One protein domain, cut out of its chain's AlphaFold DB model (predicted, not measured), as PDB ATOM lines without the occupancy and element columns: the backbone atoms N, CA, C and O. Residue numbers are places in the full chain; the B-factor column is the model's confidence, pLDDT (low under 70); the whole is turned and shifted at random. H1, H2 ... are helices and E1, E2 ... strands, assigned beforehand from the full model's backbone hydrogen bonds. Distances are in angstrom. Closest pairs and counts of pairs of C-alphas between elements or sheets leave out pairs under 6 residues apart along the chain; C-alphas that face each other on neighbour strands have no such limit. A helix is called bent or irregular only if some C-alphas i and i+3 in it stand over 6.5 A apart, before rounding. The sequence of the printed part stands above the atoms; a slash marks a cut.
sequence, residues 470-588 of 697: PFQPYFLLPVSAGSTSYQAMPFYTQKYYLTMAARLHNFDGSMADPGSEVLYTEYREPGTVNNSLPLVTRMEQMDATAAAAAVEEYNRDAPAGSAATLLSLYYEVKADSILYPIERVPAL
ATOM      1  N   PRO A 470      37.363  23.587 -33.695       95.75
ATOM      2  CA  PRO A 470      38.313  22.594 -34.200       95.75
ATOM      3  C   PRO A 470      39.377  23.160 -35.151       95.75
ATOM      4  O   PRO A 470      40.450  22.570 -35.284       95.75
ATOM      5  N   PHE A 471      39.072  24.263 -35.835       97.12
ATOM      6  CA  PHE A 471      39.867  24.830 -36.927       97.12
ATOM      7  C   PHE A 471      40.588  26.117 -36.517       97.12
ATOM      8  O   PHE A 471      41.747  26.321 -36.875       97.12
ATOM      9  N   GLN A 472      39.877  26.975 -35.784       96.06
ATOM     10  CA  GLN A 472      40.278  28.314 -35.373       96.06
ATOM     11  C   GLN A 472      40.019  28.554 -33.868       96.06
ATOM     12  O   GLN A 472      39.154  29.360 -33.511       96.06
ATOM     13  N   PRO A 473      40.688  27.822 -32.953       95.19
ATOM     14  CA  PRO A 473      40.482  27.973 -31.518       95.19
ATOM     15  C   PRO A 473      40.975  29.330 -31.008       95.19
ATOM     16  O   PRO A 473      41.976  29.873 -31.478       95.19
ATOM     17  N   TYR A 474      40.296  29.839 -29.980       94.44
ATOM     18  CA  TYR A 474      40.718  31.029 -29.250       94.44
ATOM     19  C   TYR A 474      41.504  30.652 -28.002       94.44
ATOM     20  O   TYR A 474      41.064  29.821 -27.209       94.44
ATOM     21  N   PHE A 475      42.620  31.338 -27.795       94.56
ATOM     22  CA  PHE A 475      43.450  31.222 -26.603       94.56
ATOM     23  C   PHE A 475      43.575  32.573 -25.902       94.56
ATOM     24  O   PHE A 475      43.616  33.621 -26.549       94.56
ATOM     25  N   LEU A 476      43.647  32.558 -24.571       93.50
ATOM     26  CA  LEU A 476      43.954  33.744 -23.776       93.50
ATOM     27  C   LEU A 476      45.466  33.943 -23.707       93.50
ATOM     28  O   LEU A 476      46.189  33.062 -23.238       93.50
ATOM     29  N   LEU A 477      45.927  35.119 -24.132       90.81
ATOM     30  CA  LEU A 477      47.314  35.558 -23.999       90.81
ATOM     31  C   LEU A 477      47.392  36.777 -23.070       90.81
ATOM     32  O   LEU A 477      46.503  37.633 -23.114       90.81
ATOM     33  N   PRO A 478      48.436  36.895 -22.231       85.62
ATOM     34  CA  PRO A 478      48.637  38.090 -21.420       85.62
ATOM     35  C   PRO A 478      48.915  39.296 -22.329       85.62
ATOM     36  O   PRO A 478      49.710  39.206 -23.263       85.62
ATOM     37  N   VAL A 479      48.284  40.443 -22.054       86.19
ATOM     38  CA  VAL A 479      48.447  41.657 -22.891       86.19
ATOM     39  C   VAL A 479      49.874  42.222 -22.864       86.19
ATOM     40  O   VAL A 479      50.270  42.967 -23.755       86.19
ATOM     41  N   SER A 480      50.648  41.883 -21.834       82.19
ATOM     42  CA  SER A 480      52.077  42.170 -21.716       82.19
ATOM     43  C   SER A 480      52.729  41.191 -20.736       82.19
ATOM     44  O   SER A 480      52.043  40.541 -19.942       82.19
ATOM     45  N   ALA A 481      54.058  41.068 -20.781       76.44
ATOM     46  CA  ALA A 481      54.797  40.190 -19.878       76.44
ATOM     47  C   ALA A 481      54.502  40.536 -18.403       76.44
ATOM     48  O   ALA A 481      54.725  41.662 -17.965       76.44
ATOM     49  N   GLY A 482      53.987  39.562 -17.644       73.94
ATOM     50  CA  GLY A 482      53.600  39.731 -16.237       73.94
ATOM     51  C   GLY A 482      52.226  40.377 -15.999       73.94
ATOM     52  O   GLY A 482      51.876  40.624 -14.847       73.94
ATOM     53  N   SER A 483      51.443  40.650 -17.048       80.69
ATOM     54  CA  SER A 483      50.092  41.203 -16.915       80.69
ATOM     55  C   SER A 483      49.088  40.177 -16.384       80.69
ATOM     56  O   SER A 483      49.131  39.003 -16.745       80.69
ATOM     57  N   THR A 484      48.138  40.649 -15.576       81.06
ATOM     58  CA  THR A 484      46.938  39.903 -15.162       81.06
ATOM     59  C   THR A 484      45.744  40.139 -16.092       81.06
ATOM     60  O   THR A 484      44.687  39.540 -15.898       81.06
ATOM     61  N   SER A 485      45.900  41.013 -17.092       85.50
ATOM     62  CA  SER A 485      44.914  41.226 -18.150       85.50
ATOM     63  C   SER A 485      45.229  40.328 -19.342       85.50
ATOM     64  O   SER A 485      46.375  40.262 -19.794       85.50
ATOM     65  N   TYR A 486      44.197  39.687 -19.881       87.94
ATOM     66  CA  TYR A 486      44.306  38.756 -20.999       87.94
ATOM     67  C   TYR A 486      43.492  39.232 -22.199       87.94
ATOM     68  O   TYR A 486      42.460  39.885 -22.037       87.94
ATOM     69  N   GLN A 487      43.944  38.870 -23.393       91.00
ATOM     70  CA  GLN A 487      43.211  39.034 -24.644       91.00
ATOM     71  C   GLN A 487      42.976  37.668 -25.288       91.00
ATOM     72  O   GLN A 487      43.858  36.810 -25.259       91.00
ATOM     73  N   ALA A 488      41.788  37.469 -25.855       92.56
ATOM     74  CA  ALA A 488      41.481  36.282 -26.640       92.56
ATOM     75  C   ALA A 488      42.020  36.464 -28.063       92.56
ATOM     76  O   ALA A 488      41.728  37.470 -28.708       92.56
ATOM     77  N   MET A 489      42.785  35.491 -28.546       93.44
ATOM     78  CA  MET A 489      43.413  35.520 -29.864       93.44
ATOM     79  C   MET A 489      43.108  34.215 -30.610       93.44
ATOM     80  O   MET A 489      43.270  33.145 -30.015       93.44
ATOM     81  N   PRO A 490      42.647  34.282 -31.871       95.12
ATOM     82  CA  PRO A 490      42.452  33.099 -32.699       95.12
ATOM     83  C   PRO A 490      43.788  32.576 -33.243       95.12
ATOM     84  O   PRO A 490      44.734  33.340 -33.448       95.12
ATOM     85  N   PHE A 491      43.837  31.275 -33.519       96.06
ATOM     86  CA  PHE A 491      44.964  30.573 -34.143       96.06
ATOM     87  C   PHE A 491      44.448  29.541 -35.140       96.06
ATOM     88  O   PHE A 491      43.316  29.103 -34.997       96.06
ATOM     89  N   TYR A 492      45.259  29.098 -36.097       97.06
ATOM     90  CA  TYR A 492      44.923  27.953 -36.950       97.06
ATOM     91  C   TYR A 492      45.450  26.641 -36.365       97.06
ATOM     92  O   TYR A 492      46.571  26.586 -35.856       97.06
ATOM     93  N   THR A 493      44.661  25.574 -36.484       97.06
ATOM     94  CA  THR A 493      45.090  24.186 -36.232       97.06
ATOM     95  C   THR A 493      45.401  23.471 -37.544       97.06
ATOM     96  O   THR A 493      45.003  23.921 -38.619       97.06
ATOM     97  N   GLN A 494      46.015  22.284 -37.473       97.00
ATOM     98  CA  GLN A 494      46.219  21.458 -38.667       97.00
ATOM     99  C   GLN A 494      44.897  21.096 -39.365       97.00
ATOM    100  O   GLN A 494      44.846  21.006 -40.590       97.00
ATOM    101  N   LYS A 495      43.792  20.965 -38.614       97.88
ATOM    102  CA  LYS A 495      42.475  20.669 -39.198       97.88
ATOM    103  C   LYS A 495      42.008  21.748 -40.169       97.88
ATOM    104  O   LYS A 495      41.363  21.396 -41.150       97.88
ATOM    105  N   TYR A 496      42.327  23.025 -39.935       98.38
ATOM    106  CA  TYR A 496      41.992  24.099 -40.878       98.38
ATOM    107  C   TYR A 496      42.663  23.863 -42.237       98.38
ATOM    108  O   TYR A 496      41.996  23.891 -43.272       98.38
ATOM    109  N   TYR A 497      43.957  23.541 -42.230       98.38
ATOM    110  CA  TYR A 497      44.734  23.312 -43.449       98.38
ATOM    111  C   TYR A 497      44.310  22.054 -44.216       98.38
ATOM    112  O   TYR A 497      44.494  21.981 -45.428       98.38
ATOM    113  N   LEU A 498      43.709  21.078 -43.528       98.69
ATOM    114  CA  LEU A 498      43.169  19.865 -44.143       98.69
ATOM    115  C   LEU A 498      41.802  20.068 -44.809       98.69
ATOM    116  O   LEU A 498      41.368  19.186 -45.551       98.69
ATOM    117  N   THR A 499      41.114  21.184 -44.558       98.75
ATOM    118  CA  THR A 499      39.787  21.426 -45.139       98.75
ATOM    119  C   THR A 499      39.828  21.550 -46.660       98.75
ATOM    120  O   THR A 499      40.811  22.037 -47.223       98.75
ATOM    121  N   MET A 500      38.738  21.180 -47.339       98.81
ATOM    122  CA  MET A 500      38.594  21.407 -48.782       98.81
ATOM    123  C   MET A 500      38.786  22.876 -49.158       98.81
ATOM    124  O   MET A 500      39.433  23.156 -50.163       98.81
ATOM    125  N   ALA A 501      38.283  23.813 -48.347       98.44
ATOM    126  CA  ALA A 501      38.481  25.242 -48.576       98.44
ATOM    127  C   ALA A 501      39.974  25.607 -48.660       98.44
ATOM    128  O   ALA A 501      40.397  26.216 -49.643       98.44
ATOM    129  N   ALA A 502      40.779  25.191 -47.676       98.38
ATOM    130  CA  ALA A 502      42.217  25.457 -47.662       98.38
ATOM    131  C   ALA A 502      42.967  24.672 -48.753       98.38
ATOM    132  O   ALA A 502      43.781  25.251 -49.471       98.38
ATOM    133  N   ARG A 503      42.668  23.379 -48.933       98.75
ATOM    134  CA  ARG A 503      43.324  22.518 -49.938       98.75
ATOM    135  C   ARG A 503      43.107  23.007 -51.363       98.75
ATOM    136  O   ARG A 503      44.058  23.029 -52.139       98.75
ATOM    137  N   LEU A 504      41.894  23.445 -51.692       98.75
ATOM    138  CA  LEU A 504      41.601  24.065 -52.981       98.75
ATOM    139  C   LEU A 504      42.256  25.446 -53.071       98.75
ATOM    140  O   LEU A 504      43.063  25.693 -53.961       98.75
ATOM    141  N   HIS A 505      41.932  26.354 -52.150       98.44
ATOM    142  CA  HIS A 505      42.265  27.758 -52.348       98.44
ATOM    143  C   HIS A 505      43.717  28.096 -51.994       98.44
ATOM    144  O   HIS A 505      44.387  28.749 -52.787       98.44
ATOM    145  N   ASN A 506      44.234  27.648 -50.849       97.88
ATOM    146  CA  ASN A 506      45.577  28.021 -50.387       97.88
ATOM    147  C   ASN A 506      46.668  27.242 -51.129       97.88
ATOM    148  O   ASN A 506      47.732  27.793 -51.396       97.88
ATOM    149  N   PHE A 507      46.395  25.978 -51.469       98.06
ATOM    150  CA  PHE A 507      47.400  25.044 -51.990       98.06
ATOM    151  C   PHE A 507      47.191  24.637 -53.452       98.06
ATOM    152  O   PHE A 507      47.922  23.786 -53.952       98.06
ATOM    153  N   ASP A 508      46.212  25.223 -54.151       98.06
ATOM    154  CA  ASP A 508      45.901  24.913 -55.557       98.06
ATOM    155  C   ASP A 508      45.570  23.430 -55.815       98.06
ATOM    156  O   ASP A 508      45.710  22.936 -56.932       98.06
ATOM    157  N   GLY A 509      45.158  22.696 -54.778       97.94
ATOM    158  CA  GLY A 509      44.988  21.243 -54.809       97.94
ATOM    159  C   GLY A 509      46.290  20.435 -54.737       97.94
ATOM    160  O   GLY A 509      46.233  19.210 -54.739       97.94
ATOM    161  N   SER A 510      47.454  21.071 -54.639       98.50
ATOM    162  CA  SER A 510      48.751  20.403 -54.486       98.50
ATOM    163  C   SER A 510      49.016  19.971 -53.039       98.50
ATOM    164  O   SER A 510      48.436  20.504 -52.091       98.50
ATOM    165  N   MET A 511      49.922  19.009 -52.853       98.00
ATOM    166  CA  MET A 511      50.502  18.703 -51.546       98.00
ATOM    167  C   MET A 511      51.294  19.910 -51.027       98.00
ATOM    168  O   MET A 511      52.092  20.493 -51.763       98.00
ATOM    169  N   ALA A 512      51.133  20.226 -49.743       96.50
ATOM    170  CA  ALA A 512      51.893  21.276 -49.071       96.50
ATOM    171  C   ALA A 512      52.696  20.699 -47.901       96.50
ATOM    172  O   ALA A 512      52.161  19.974 -47.062       96.50
ATOM    173  N   ASP A 513      53.988  21.013 -47.861       94.00
ATOM    174  CA  ASP A 513      54.869  20.690 -46.741       94.00
ATOM    175  C   ASP A 513      54.697  21.739 -45.617       94.00
ATOM    176  O   ASP A 513      54.248  22.859 -45.889       94.00
ATOM    177  N   PRO A 514      55.003  21.394 -44.353       92.75
ATOM    178  CA  PRO A 514      54.834  22.314 -43.234       92.75
ATOM    179  C   PRO A 514      55.708  23.567 -43.362       92.75
ATOM    180  O   PRO A 514      56.783  23.545 -43.966       92.75
ATOM    181  N   GLY A 515      55.247  24.664 -42.760       86.25
ATOM    182  CA  GLY A 515      56.024  25.894 -42.645       86.25
ATOM    183  C   GLY A 515      57.337  25.688 -41.883       86.25
ATOM    184  O   GLY A 515      57.451  24.799 -41.042       86.25
ATOM    185  N   SER A 516      58.322  26.552 -42.139       80.25
ATOM    186  CA  SER A 516      59.632  26.491 -41.473       80.25
ATOM    187  C   SER A 516      59.567  26.718 -39.959       80.25
ATOM    188  O   SER A 516      60.480  26.321 -39.243       80.25
ATOM    189  N   GLU A 517      58.511  27.376 -39.472       80.62
ATOM    190  CA  GLU A 517      58.297  27.672 -38.056       80.62
ATOM    191  C   GLU A 517      56.810  27.509 -37.708       80.62
ATOM    192  O   GLU A 517      55.942  28.105 -38.353       80.62
ATOM    193  N   VAL A 518      56.524  26.727 -36.666       92.62
ATOM    194  CA  VAL A 518      55.191  26.535 -36.068       92.62
ATOM    195  C   VAL A 518      55.205  26.997 -34.611       92.62
ATOM    196  O   VAL A 518      56.267  27.095 -33.994       92.62
ATOM    197  N   LEU A 519      54.036  27.282 -34.035       95.19
ATOM    198  CA  LEU A 519      53.938  27.679 -32.629       95.19
ATOM    199  C   LEU A 519      53.730  26.457 -31.737       95.19
ATOM    200  O   LEU A 519      52.624  25.919 -31.663       95.19
ATOM    201  N   TYR A 520      54.765  26.075 -30.995       96.75
ATOM    202  CA  TYR A 520      54.621  25.200 -29.839       96.75
ATOM    203  C   TYR A 520      53.964  25.984 -28.698       96.75
ATOM    204  O   TYR A 520      54.462  27.038 -28.293       96.75
ATOM    205  N   THR A 521      52.831  25.492 -28.194       96.75
ATOM    206  CA  THR A 521      52.002  26.213 -27.220       96.75
ATOM    207  C   THR A 521      51.618  25.317 -26.052       96.75
ATOM    208  O   THR A 521      50.849  24.378 -26.231       96.75
ATOM    209  N   GLU A 522      52.085  25.649 -24.849       96.12
ATOM    210  CA  GLU A 522      51.620  25.064 -23.586       96.12
ATOM    211  C   GLU A 522      50.494  25.923 -23.007       96.12
ATOM    212  O   GLU A 522      50.584  27.160 -22.976       96.12
ATOM    213  N   TYR A 523      49.443  25.281 -22.508       94.62
ATOM    214  CA  TYR A 523      48.272  25.966 -21.989       94.62
ATOM    215  C   TYR A 523      47.628  25.253 -20.800       94.62
ATOM    216  O   TYR A 523      47.843  24.068 -20.538       94.62
ATOM    217  N   ARG A 524      46.807  26.010 -20.070       93.25
ATOM    218  CA  ARG A 524      45.867  25.516 -19.060       93.25
ATOM    219  C   ARG A 524      44.483  25.382 -19.670       93.25
ATOM    220  O   ARG A 524      44.013  26.309 -20.333       93.25
ATOM    221  N   GLU A 525      43.832  24.253 -19.430       90.81
ATOM    222  CA  GLU A 525      42.499  23.976 -19.961       90.81
ATOM    223  C   GLU A 525      41.441  24.945 -19.399       90.81
ATOM    224  O   GLU A 525      41.622  25.496 -18.303       90.81
ATOM    225  N   PRO A 526      40.326  25.171 -20.126       86.38
ATOM    226  CA  PRO A 526      39.195  25.939 -19.615       86.38
ATOM    227  C   PRO A 526      38.721  25.419 -18.249       86.38
ATOM    228  O   PRO A 526      38.743  24.222 -17.975       86.38
ATOM    229  N   GLY A 527      38.282  26.322 -17.373       79.81
ATOM    230  CA  GLY A 527      37.736  25.989 -16.054       79.81
ATOM    231  C   GLY A 527      38.770  25.736 -14.950       79.81
ATOM    232  O   GLY A 527      38.412  25.793 -13.775       79.81
ATOM    233  N   THR A 528      40.049  25.546 -15.279       72.06
ATOM    234  CA  THR A 528      41.116  25.328 -14.282       72.06
ATOM    235  C   THR A 528      41.475  26.581 -13.476       72.06
ATOM    236  O   THR A 528      41.900  26.472 -12.325       72.06
ATOM    237  N   VAL A 529      41.264  27.776 -14.043       70.50
ATOM    238  CA  VAL A 529      41.504  29.081 -13.393       70.50
ATOM    239  C   VAL A 529      40.299  30.024 -13.525       70.50
ATOM    240  O   VAL A 529      40.452  31.241 -13.590       70.50
ATOM    241  N   ASN A 530      39.082  29.463 -13.550       73.44
ATOM    242  CA  ASN A 530      37.818  30.193 -13.755       73.44
ATOM    243  C   ASN A 530      37.775  31.001 -15.076       73.44
ATOM    244  O   ASN A 530      37.203  32.087 -15.152       73.44
ATOM    245  N   ASN A 531      38.412  30.462 -16.114       78.12
ATOM    246  CA  ASN A 531      38.471  30.967 -17.483       78.12
ATOM    247  C   ASN A 531      37.579  30.130 -18.412       78.12
ATOM    248  O   ASN A 531      37.545  28.906 -18.310       78.12
ATOM    249  N   SER A 532      36.895  30.773 -19.359       84.69
ATOM    250  CA  SER A 532      36.086  30.092 -20.383       84.69
ATOM    251  C   SER A 532      36.894  29.611 -21.595       84.69
ATOM    252  O   SER A 532      36.387  28.830 -22.392       84.69
ATOM    253  N   LEU A 533      38.140  30.069 -21.736       90.56
ATOM    254  CA  LEU A 533      39.043  29.764 -22.846       90.56
ATOM    255  C   LEU A 533      40.391  29.257 -22.321       90.56
ATOM    256  O   LEU A 533      40.797  29.690 -21.238       90.56
ATOM    257  N   PRO A 534      41.113  28.406 -23.074       92.75
ATOM    258  CA  PRO A 534      42.436  27.940 -22.682       92.75
ATOM    259  C   PRO A 534      43.410  29.106 -22.470       92.75
ATOM    260  O   PRO A 534      43.444  30.050 -23.262       92.75
ATOM    261  N   LEU A 535      44.202  29.049 -21.399       92.62
ATOM    262  CA  LEU A 535      45.171  30.092 -21.051       92.62
ATOM    263  C   LEU A 535      46.579  29.661 -21.452       92.62
ATOM    264  O   LEU A 535      47.092  28.688 -20.904       92.62
ATOM    265  N   VAL A 536      47.218  30.411 -22.348       93.44
ATOM    266  CA  VAL A 536      48.603  30.153 -22.759       93.44
ATOM    267  C   VAL A 536      49.548  30.440 -21.598       93.44
ATOM    268  O   VAL A 536      49.551  31.541 -21.042       93.44
ATOM    269  N   THR A 537      50.376  29.456 -21.252       91.38
ATOM    270  CA  THR A 537      51.439  29.590 -20.244       91.38
ATOM    271  C   THR A 537      52.815  29.734 -20.873       91.38
ATOM    272  O   THR A 537      53.679  30.395 -20.298       91.38
ATOM    273  N   ARG A 538      53.016  29.148 -22.057       92.88
ATOM    274  CA  ARG A 538      54.243  29.273 -22.844       92.88
ATOM    275  C   ARG A 538      53.910  29.145 -24.325       92.88
ATOM    276  O   ARG A 538      53.097  28.309 -24.702       92.88
ATOM    277  N   MET A 539      54.547  29.966 -25.149       93.75
ATOM    278  CA  MET A 539      54.429  29.911 -26.601       93.75
ATOM    279  C   MET A 539      55.781  30.238 -27.222       93.75
ATOM    280  O   MET A 539      56.413  31.220 -26.831       93.75
ATOM    281  N   GLU A 540      56.227  29.406 -28.154       94.25
ATOM    282  CA  GLU A 540      57.543  29.504 -28.782       94.25
ATOM    283  C   GLU A 540      57.462  29.071 -30.250       94.25
ATOM    284  O   GLU A 540      56.705  28.164 -30.593       94.25
ATOM    285  N   GLN A 541      58.226  29.735 -31.120       93.56
ATOM    286  CA  GLN A 541      58.378  29.319 -32.514       93.56
ATOM    287  C   GLN A 541      59.440  28.227 -32.605       93.56
ATOM    288  O   GLN A 541      60.535  28.377 -32.065       93.56
ATOM    289  N   MET A 542      59.107  27.132 -33.276       93.44
ATOM    290  CA  MET A 542      59.965  25.958 -33.397       93.44
ATOM    291  C   MET A 542      59.841  25.352 -34.797       93.44
ATOM    292  O   MET A 542      58.818  25.515 -35.460       93.44
ATOM    293  N   ASP A 543      60.865  24.614 -35.230       92.50
ATOM    294  CA  ASP A 543      60.758  23.729 -36.397       92.50
ATOM    295  C   ASP A 543      59.621  22.716 -36.188       92.50
ATOM    296  O   ASP A 543      59.473  22.179 -35.089       92.50
ATOM    297  N   ALA A 544      58.841  22.430 -37.232       88.44
ATOM    298  CA  ALA A 544      57.645  21.590 -37.139       88.44
ATOM    299  C   ALA A 544      57.914  20.196 -36.543       88.44
ATOM    300  O   ALA A 544      57.148  19.723 -35.701       88.44
ATOM    301  N   THR A 545      59.030  19.561 -36.915       89.31
ATOM    302  CA  THR A 545      59.371  18.211 -36.437       89.31
ATOM    303  C   THR A 545      59.779  18.245 -34.967       89.31
ATOM    304  O   THR A 545      59.332  17.421 -34.167       89.31
ATOM    305  N   ALA A 546      60.609  19.223 -34.594       92.25
ATOM    306  CA  ALA A 546      61.034  19.408 -33.208       92.25
ATOM    307  C   ALA A 546      59.858  19.797 -32.296       92.25
ATOM    308  O   ALA A 546      59.757  19.308 -31.171       92.25
ATOM    309  N   ALA A 547      58.954  20.644 -32.790       92.75
ATOM    310  CA  ALA A 547      57.766  21.078 -32.070       92.75
ATOM    311  C   ALA A 547      56.808  19.907 -31.810       92.75
ATOM    312  O   ALA A 547      56.319  19.760 -30.692       92.75
ATOM    313  N   ALA A 548      56.572  19.051 -32.811       92.00
ATOM    314  CA  ALA A 548      55.738  17.858 -32.658       92.00
ATOM    315  C   ALA A 548      56.294  16.914 -31.579       92.00
ATOM    316  O   ALA A 548      55.561  16.508 -30.675       92.00
ATOM    317  N   ALA A 549      57.605  16.650 -31.602       94.12
ATOM    318  CA  ALA A 549      58.266  15.850 -30.572       94.12
ATOM    319  C   ALA A 549      58.137  16.480 -29.168       94.12
ATOM    320  O   ALA A 549      57.873  15.771 -28.197       94.12
ATOM    321  N   ALA A 550      58.260  17.808 -29.062       95.19
ATOM    322  CA  ALA A 550      58.097  18.529 -27.800       95.19
ATOM    323  C   ALA A 550      56.655  18.466 -27.261       95.19
ATOM    324  O   ALA A 550      56.460  18.330 -26.053       95.19
ATOM    325  N   VAL A 551      55.639  18.520 -28.134       96.25
ATOM    326  CA  VAL A 551      54.231  18.337 -27.739       96.25
ATOM    327  C   VAL A 551      54.008  16.944 -27.153       96.25
ATOM    328  O   VAL A 551      53.396  16.822 -26.091       96.25
ATOM    329  N   GLU A 552      54.508  15.900 -27.815       95.62
ATOM    330  CA  GLU A 552      54.393  14.524 -27.318       95.62
ATOM    331  C   GLU A 552      55.115  14.327 -25.980       95.62
ATOM    332  O   GLU A 552      54.591  13.658 -25.086       95.62
ATOM    333  N   GLU A 553      56.308  14.908 -25.831       96.00
ATOM    334  CA  GLU A 553      57.079  14.855 -24.590       96.00
ATOM    335  C   GLU A 553      56.348  15.556 -23.441       96.00
ATOM    336  O   GLU A 553      56.176  14.957 -22.380       96.00
ATOM    337  N   TYR A 554      55.855  16.778 -23.663       96.56
ATOM    338  CA  TYR A 554      55.121  17.531 -22.646       96.56
ATOM    339  C   TYR A 554      53.830  16.820 -22.230       96.56
ATOM    340  O   TYR A 554      53.565  16.656 -21.040       96.56
ATOM    341  N   ASN A 555      53.030  16.369 -23.202       96.50
ATOM    342  CA  ASN A 555      51.719  15.773 -22.938       96.50
ATOM    343  C   ASN A 555      51.791  14.408 -22.243       96.50
ATOM    344  O   ASN A 555      50.804  13.994 -21.634       96.50
ATOM    345  N   ARG A 556      52.935  13.717 -22.291       95.12
ATOM    346  CA  ARG A 556      53.131  12.438 -21.591       95.12
ATOM    347  C   ARG A 556      53.054  12.584 -20.072       95.12
ATOM    348  O   ARG A 556      52.462  11.732 -19.416       95.12
ATOM    349  N   ASP A 557      53.628  13.663 -19.547       94.38
ATOM    350  CA  ASP A 557      53.778  13.918 -18.109       94.38
ATOM    351  C   ASP A 557      53.120  15.249 -17.686       94.38
ATOM    352  O   ASP A 557      53.460  15.835 -16.652       94.38
ATOM    353  N   ALA A 558      52.173  15.746 -18.490       93.00
ATOM    354  CA  ALA A 558      51.542  17.038 -18.266       93.00
ATOM    355  C   ALA A 558      50.796  17.079 -16.916       93.00
ATOM    356  O   ALA A 558      50.053  16.152 -16.573       93.00
ATOM    357  N   PRO A 559      50.935  18.171 -16.137       93.00
ATOM    358  CA  PRO A 559      50.127  18.374 -14.942       93.00
ATOM    359  C   PRO A 559      48.629  18.320 -15.263       93.00
ATOM    360  O   PRO A 559      48.201  18.749 -16.331       93.00
ATOM    361  N   ALA A 560      47.805  17.879 -14.308       90.88
ATOM    362  CA  ALA A 560      46.354  17.874 -14.491       90.88
ATOM    363  C   ALA A 560      45.833  19.270 -14.901       90.88
ATOM    364  O   ALA A 560      46.169  20.279 -14.269       90.88
ATOM    365  N   GLY A 561      45.023  19.317 -15.964       91.12
ATOM    366  CA  GLY A 561      44.490  20.559 -16.534       91.12
ATOM    367  C   GLY A 561      45.503  21.379 -17.345       91.12
ATOM    368  O   GLY A 561      45.278  22.571 -17.561       91.12
ATOM    369  N   SER A 562      46.627  20.783 -17.750       94.44
ATOM    370  CA  SER A 562      47.603  21.350 -18.686       94.44
ATOM    371  C   SER A 562      47.770  20.462 -19.909       94.44
ATOM    372  O   SER A 562      47.700  19.242 -19.801       94.44
ATOM    373  N   ALA A 563      48.057  21.083 -21.050       96.31
ATOM    374  CA  ALA A 563      48.412  20.394 -22.283       96.31
ATOM    375  C   ALA A 563      49.293  21.286 -23.169       96.31
ATOM    376  O   ALA A 563      49.386  22.498 -22.955       96.31
ATOM    377  N   ALA A 564      49.929  20.681 -24.165       97.12
ATOM    378  CA  ALA A 564      50.638  21.350 -25.242       97.12
ATOM    379  C   ALA A 564      50.009  21.013 -26.600       97.12
ATOM    380  O   ALA A 564      49.468  19.923 -26.798       97.12
ATOM    381  N   THR A 565      50.086  21.950 -27.542       96.81
ATOM    382  CA  THR A 565      49.609  21.789 -28.921       96.81
ATOM    383  C   THR A 565      50.461  22.601 -29.892       96.81
ATOM    384  O   THR A 565      51.178  23.521 -29.490       96.81
ATOM    385  N   LEU A 566      50.342  22.283 -31.181       96.56
ATOM    386  CA  LEU A 566      50.860  23.104 -32.268       96.56
ATOM    387  C   LEU A 566      49.773  24.032 -32.804       96.56
ATOM    388  O   LEU A 566      48.619  23.626 -32.952       96.56
ATOM    389  N   LEU A 567      50.157  25.271 -33.094       96.00
ATOM    390  CA  LEU A 567      49.292  26.305 -33.654       96.00
ATOM    391  C   LEU A 567      50.020  27.059 -34.770       96.00
ATOM    392  O   LEU A 567      51.251  27.101 -34.825       96.00
ATOM    393  N   SER A 568      49.249  27.707 -35.633       95.38
ATOM    394  CA  SER A 568      49.743  28.723 -36.561       95.38
ATOM    395  C   SER A 568      49.042  30.054 -36.297       95.38
ATOM    396  O   SER A 568      47.920  30.098 -35.785       95.38
ATOM    397  N   LEU A 569      49.731  31.157 -36.589       94.75
ATOM    398  CA  LEU A 569      49.196  32.503 -36.392       94.75
ATOM    399  C   LEU A 569      47.971  32.726 -37.277       94.75
ATOM    400  O   LEU A 569      47.933  32.271 -38.409       94.75
ATOM    401  N   TYR A 570      46.992  33.472 -36.775       94.50
ATOM    402  CA  TYR A 570      45.838  33.871 -37.573       94.50
ATOM    403  C   TYR A 570      46.208  34.900 -38.650       94.50
ATOM    404  O   TYR A 570      47.130  35.702 -38.459       94.50
ATOM    405  N   TYR A 571      45.467  34.922 -39.764       92.31
ATOM    406  CA  TYR A 571      45.814  35.731 -40.941       92.31
ATOM    407  C   TYR A 571      45.886  37.240 -40.651       92.31
ATOM    408  O   TYR A 571      46.713  37.940 -41.221       92.31
ATOM    409  N   GLU A 572      45.079  37.761 -39.722       92.38
ATOM    410  CA  GLU A 572      45.123  39.189 -39.355       92.38
ATOM    411  C   GLU A 572      46.416  39.577 -38.625       92.38
ATOM    412  O   GLU A 572      46.781  40.750 -38.578       92.38
ATOM    413  N   VAL A 573      47.120  38.589 -38.066       91.31
ATOM    414  CA  VAL A 573      48.388  38.763 -37.349       91.31
ATOM    415  C   VAL A 573      49.562  38.511 -38.291       91.31
ATOM    416  O   VAL A 573      50.530  39.268 -38.295       91.31
ATOM    417  N   LYS A 574      49.470  37.452 -39.104       91.06
ATOM    418  CA  LYS A 574      50.437  37.100 -40.147       91.06
ATOM    419  C   LYS A 574      49.676  36.683 -41.405       91.06
ATOM    420  O   LYS A 574      49.177  35.564 -41.472       91.06
ATOM    421  N   ALA A 575      49.593  37.576 -42.390       89.12
ATOM    422  CA  ALA A 575      48.723  37.428 -43.563       89.12
ATOM    423  C   ALA A 575      48.947  36.124 -44.343       89.12
ATOM    424  O   ALA A 575      47.989  35.464 -44.738       89.12
ATOM    425  N   ASP A 576      50.201  35.732 -44.534       91.00
ATOM    426  CA  ASP A 576      50.601  34.562 -45.316       91.00
ATOM    427  C   ASP A 576      50.570  33.244 -44.522       91.00
ATOM    428  O   ASP A 576      50.817  32.186 -45.091       91.00
ATOM    429  N   SER A 577      50.200  33.266 -43.235       93.19
ATOM    430  CA  SER A 577      50.062  32.066 -42.383       93.19
ATOM    431  C   SER A 577      49.153  30.980 -42.967       93.19
ATOM    432  O   SER A 577      49.360  29.793 -42.714       93.19
ATOM    433  N   ILE A 578      48.169  31.362 -43.782       94.06
ATOM    434  CA  ILE A 578      47.251  30.445 -44.468       94.06
ATOM    435  C   ILE A 578      47.952  29.557 -45.511       94.06
ATOM    436  O   ILE A 578      47.410  28.516 -45.877       94.06
ATOM    437  N   LEU A 579      49.155  29.938 -45.956       94.50
ATOM    438  CA  LEU A 579      49.966  29.206 -46.934       94.50
ATOM    439  C   LEU A 579      50.979  28.244 -46.294       94.50
ATOM    440  O   LEU A 579      51.636  27.494 -47.010       94.50
ATOM    441  N   TYR A 580      51.123  28.260 -44.968       93.62
ATOM    442  CA  TYR A 580      52.135  27.477 -44.258       93.62
ATOM    443  C   TYR A 580      51.457  26.571 -43.226       93.62
ATOM    444  O   TYR A 580      51.189  27.019 -42.107       93.62
ATOM    445  N   PRO A 581      51.127  25.319 -43.591       95.56
ATOM    446  CA  PRO A 581      50.468  24.399 -42.679       95.56
ATOM    447  C   PRO A 581      51.413  23.948 -41.558       95.56
ATOM    448  O   PRO A 581      52.630  24.113 -41.638       95.56
ATOM    449  N   ILE A 582      50.841  23.382 -40.493       95.56
ATOM    450  CA  ILE A 582      51.602  22.912 -39.323       95.56
ATOM    451  C   ILE A 582      52.263  21.565 -39.620       95.56
ATOM    452  O   ILE A 582      53.405  21.322 -39.242       95.56
ATOM    453  N   GLU A 583      51.535  20.702 -40.322       94.88
ATOM    454  CA  GLU A 583      51.975  19.396 -40.800       94.88
ATOM    455  C   GLU A 583      51.707  19.287 -42.304       94.88
ATOM    456  O   GLU A 583      50.995  20.109 -42.889       94.88
ATOM    457  N   ARG A 584      52.239  18.237 -42.940       95.75
ATOM    458  CA  ARG A 584      52.002  17.984 -44.364       95.75
ATOM    459  C   ARG A 584      50.502  17.891 -44.667       95.75
ATOM    460  O   ARG A 584      49.757  17.171 -44.003       95.75
ATOM    461  N   VAL A 585      50.080  18.582 -45.721       98.00
ATOM    462  CA  VAL A 585      48.724  18.528 -46.273       98.00
ATOM    463  C   VAL A 585      48.748  17.692 -47.555       98.00
ATOM    464  O   VAL A 585      49.534  17.998 -48.455       98.00
ATOM    465  N   PRO A 586      47.913  16.645 -47.677       98.00
ATOM    466  CA  PRO A 586      47.883  15.807 -48.869       98.00
ATOM    467  C   PRO A 586      47.271  16.540 -50.069       98.00
ATOM    468  O   PRO A 586      46.302  17.297 -49.933       98.00
ATOM    469  N   ALA A 587      47.789  16.243 -51.262       98.38
ATOM    470  CA  ALA A 587      47.238  16.729 -52.526       98.38
ATOM    471  C   ALA A 587      45.796  16.269 -52.733       98.38
ATOM    472  O   ALA A 587      45.407  15.201 -52.257       98.38
ATOM    473  N   LEU A 588      45.018  17.070 -53.451       98.62
ATOM    474  CA  LEU A 588      43.735  16.674 -54.005       98.62
ATOM    475  C   LEU A 588      43.963  15.878 -55.290       98.62
ATOM    476  O   LEU A 588      44.709  16.295 -56.177       98.62
TER     477      LEU A 588
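Overview. This is residues 470 to 588 of the 697 residues of the protein "Oligosaccharyl transferase, archaeosortase A system-associated" of Methanomicrobiales archaeon (UniProt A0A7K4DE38). A single five-stranded sheet curls like part of a barrel, with the hairpin of E1 and E2 folded over to face the hairpin of E3 and E4, and E5 as the hinge. Helix H3 packs on the outside of this fold, over E5 and E3, while the short helices H1, H2 and H4 gather loosely with residues 506 to 513 beyond one end of the sheet. The printed part has 119 residues, with four named helices and five named strands in the order E1 E2 H1 H2 E3 E4 H3 E5 H4, a mixed class. The sheet's order is E1 E2 E5 E3 E4, antiparallel throughout. The whole is compact, with a radius of gyration of the C-alphas of 14.8 A and spans of 43 by 30 by 22 A.

Arrangement. Start at E1, residues 474 to 478, which forms a hairpin with E2, residues 486 to 492; look for N 475 and O 489, 2.9 A apart. Next come H1, residues 494 to 498, and H2, residues 500 to 505, close but not clearly touching: their closest C-alphas, of Tyr 497 and Arg 503, are 6.7 A apart. Neither is on the sheet. E3, residues 518 to 524, and E4, residues 535 to 542, form the second hairpin, with N 520 and O 540 at 2.9 A. H3, residues 544 to 556, is on the sheet at a height of 7.8 A. E5, residues 562 to 569, is the antiparallel neighbour of E3, with N 565 and O 521 at 2.9 A, and of E2, with N 568 and O 492 at 2.9 A. H3 runs along the strands, at 5 degrees to E5 on the local plane; the closest C-alphas of H3 and E5 are those of Val 551 and Ala 564, 5.3 A apart. This is a folded sheet, bent back into two leaves that face each other; the closest C-alphas of edge strands E1 and E4, of Leu 476 and Leu 535, are 4.7 A apart. E2, H1 H2, E3 and E4, H3, E5 are split strand-helix-strand units, each with another strand between its two same-way strands and a right-handed crossover. H4, residues 575 to 579, only grazes the sheet and is irregular, C-alphas 575 and 578 being 7.2 A apart. Every O i to N i+4 pair is within hydrogen-bond range in H1, H2 and H3; in H4 0 of 1 is, beside 1 of 2 O i to N i+3 pairs.

Along the chain. Find C-alpha 474 at (40.718, 31.029, -29.250), where E1 begins. E2 is 19.3 A long, E3 19.4 A, and E4 19.7 A with a bend of 54 degrees at residue 538. H3 runs 18.6 A from C-alpha 544 at (57.645, 21.590, -37.139). E5, 21.0 A, bends by 58 degrees at residue 566, and H4 ends at C-alpha 579, (49.966, 29.206, -46.934).

Size, cuts and confidence. The two C-alphas farthest apart, of Thr 484 and Leu 588, are 45.4 A apart. The printed part has no cut, and the link from H2 to E3 is long, with 12 residues. The mean pLDDT of the printed part is 92.6, and no printed residue is under 70.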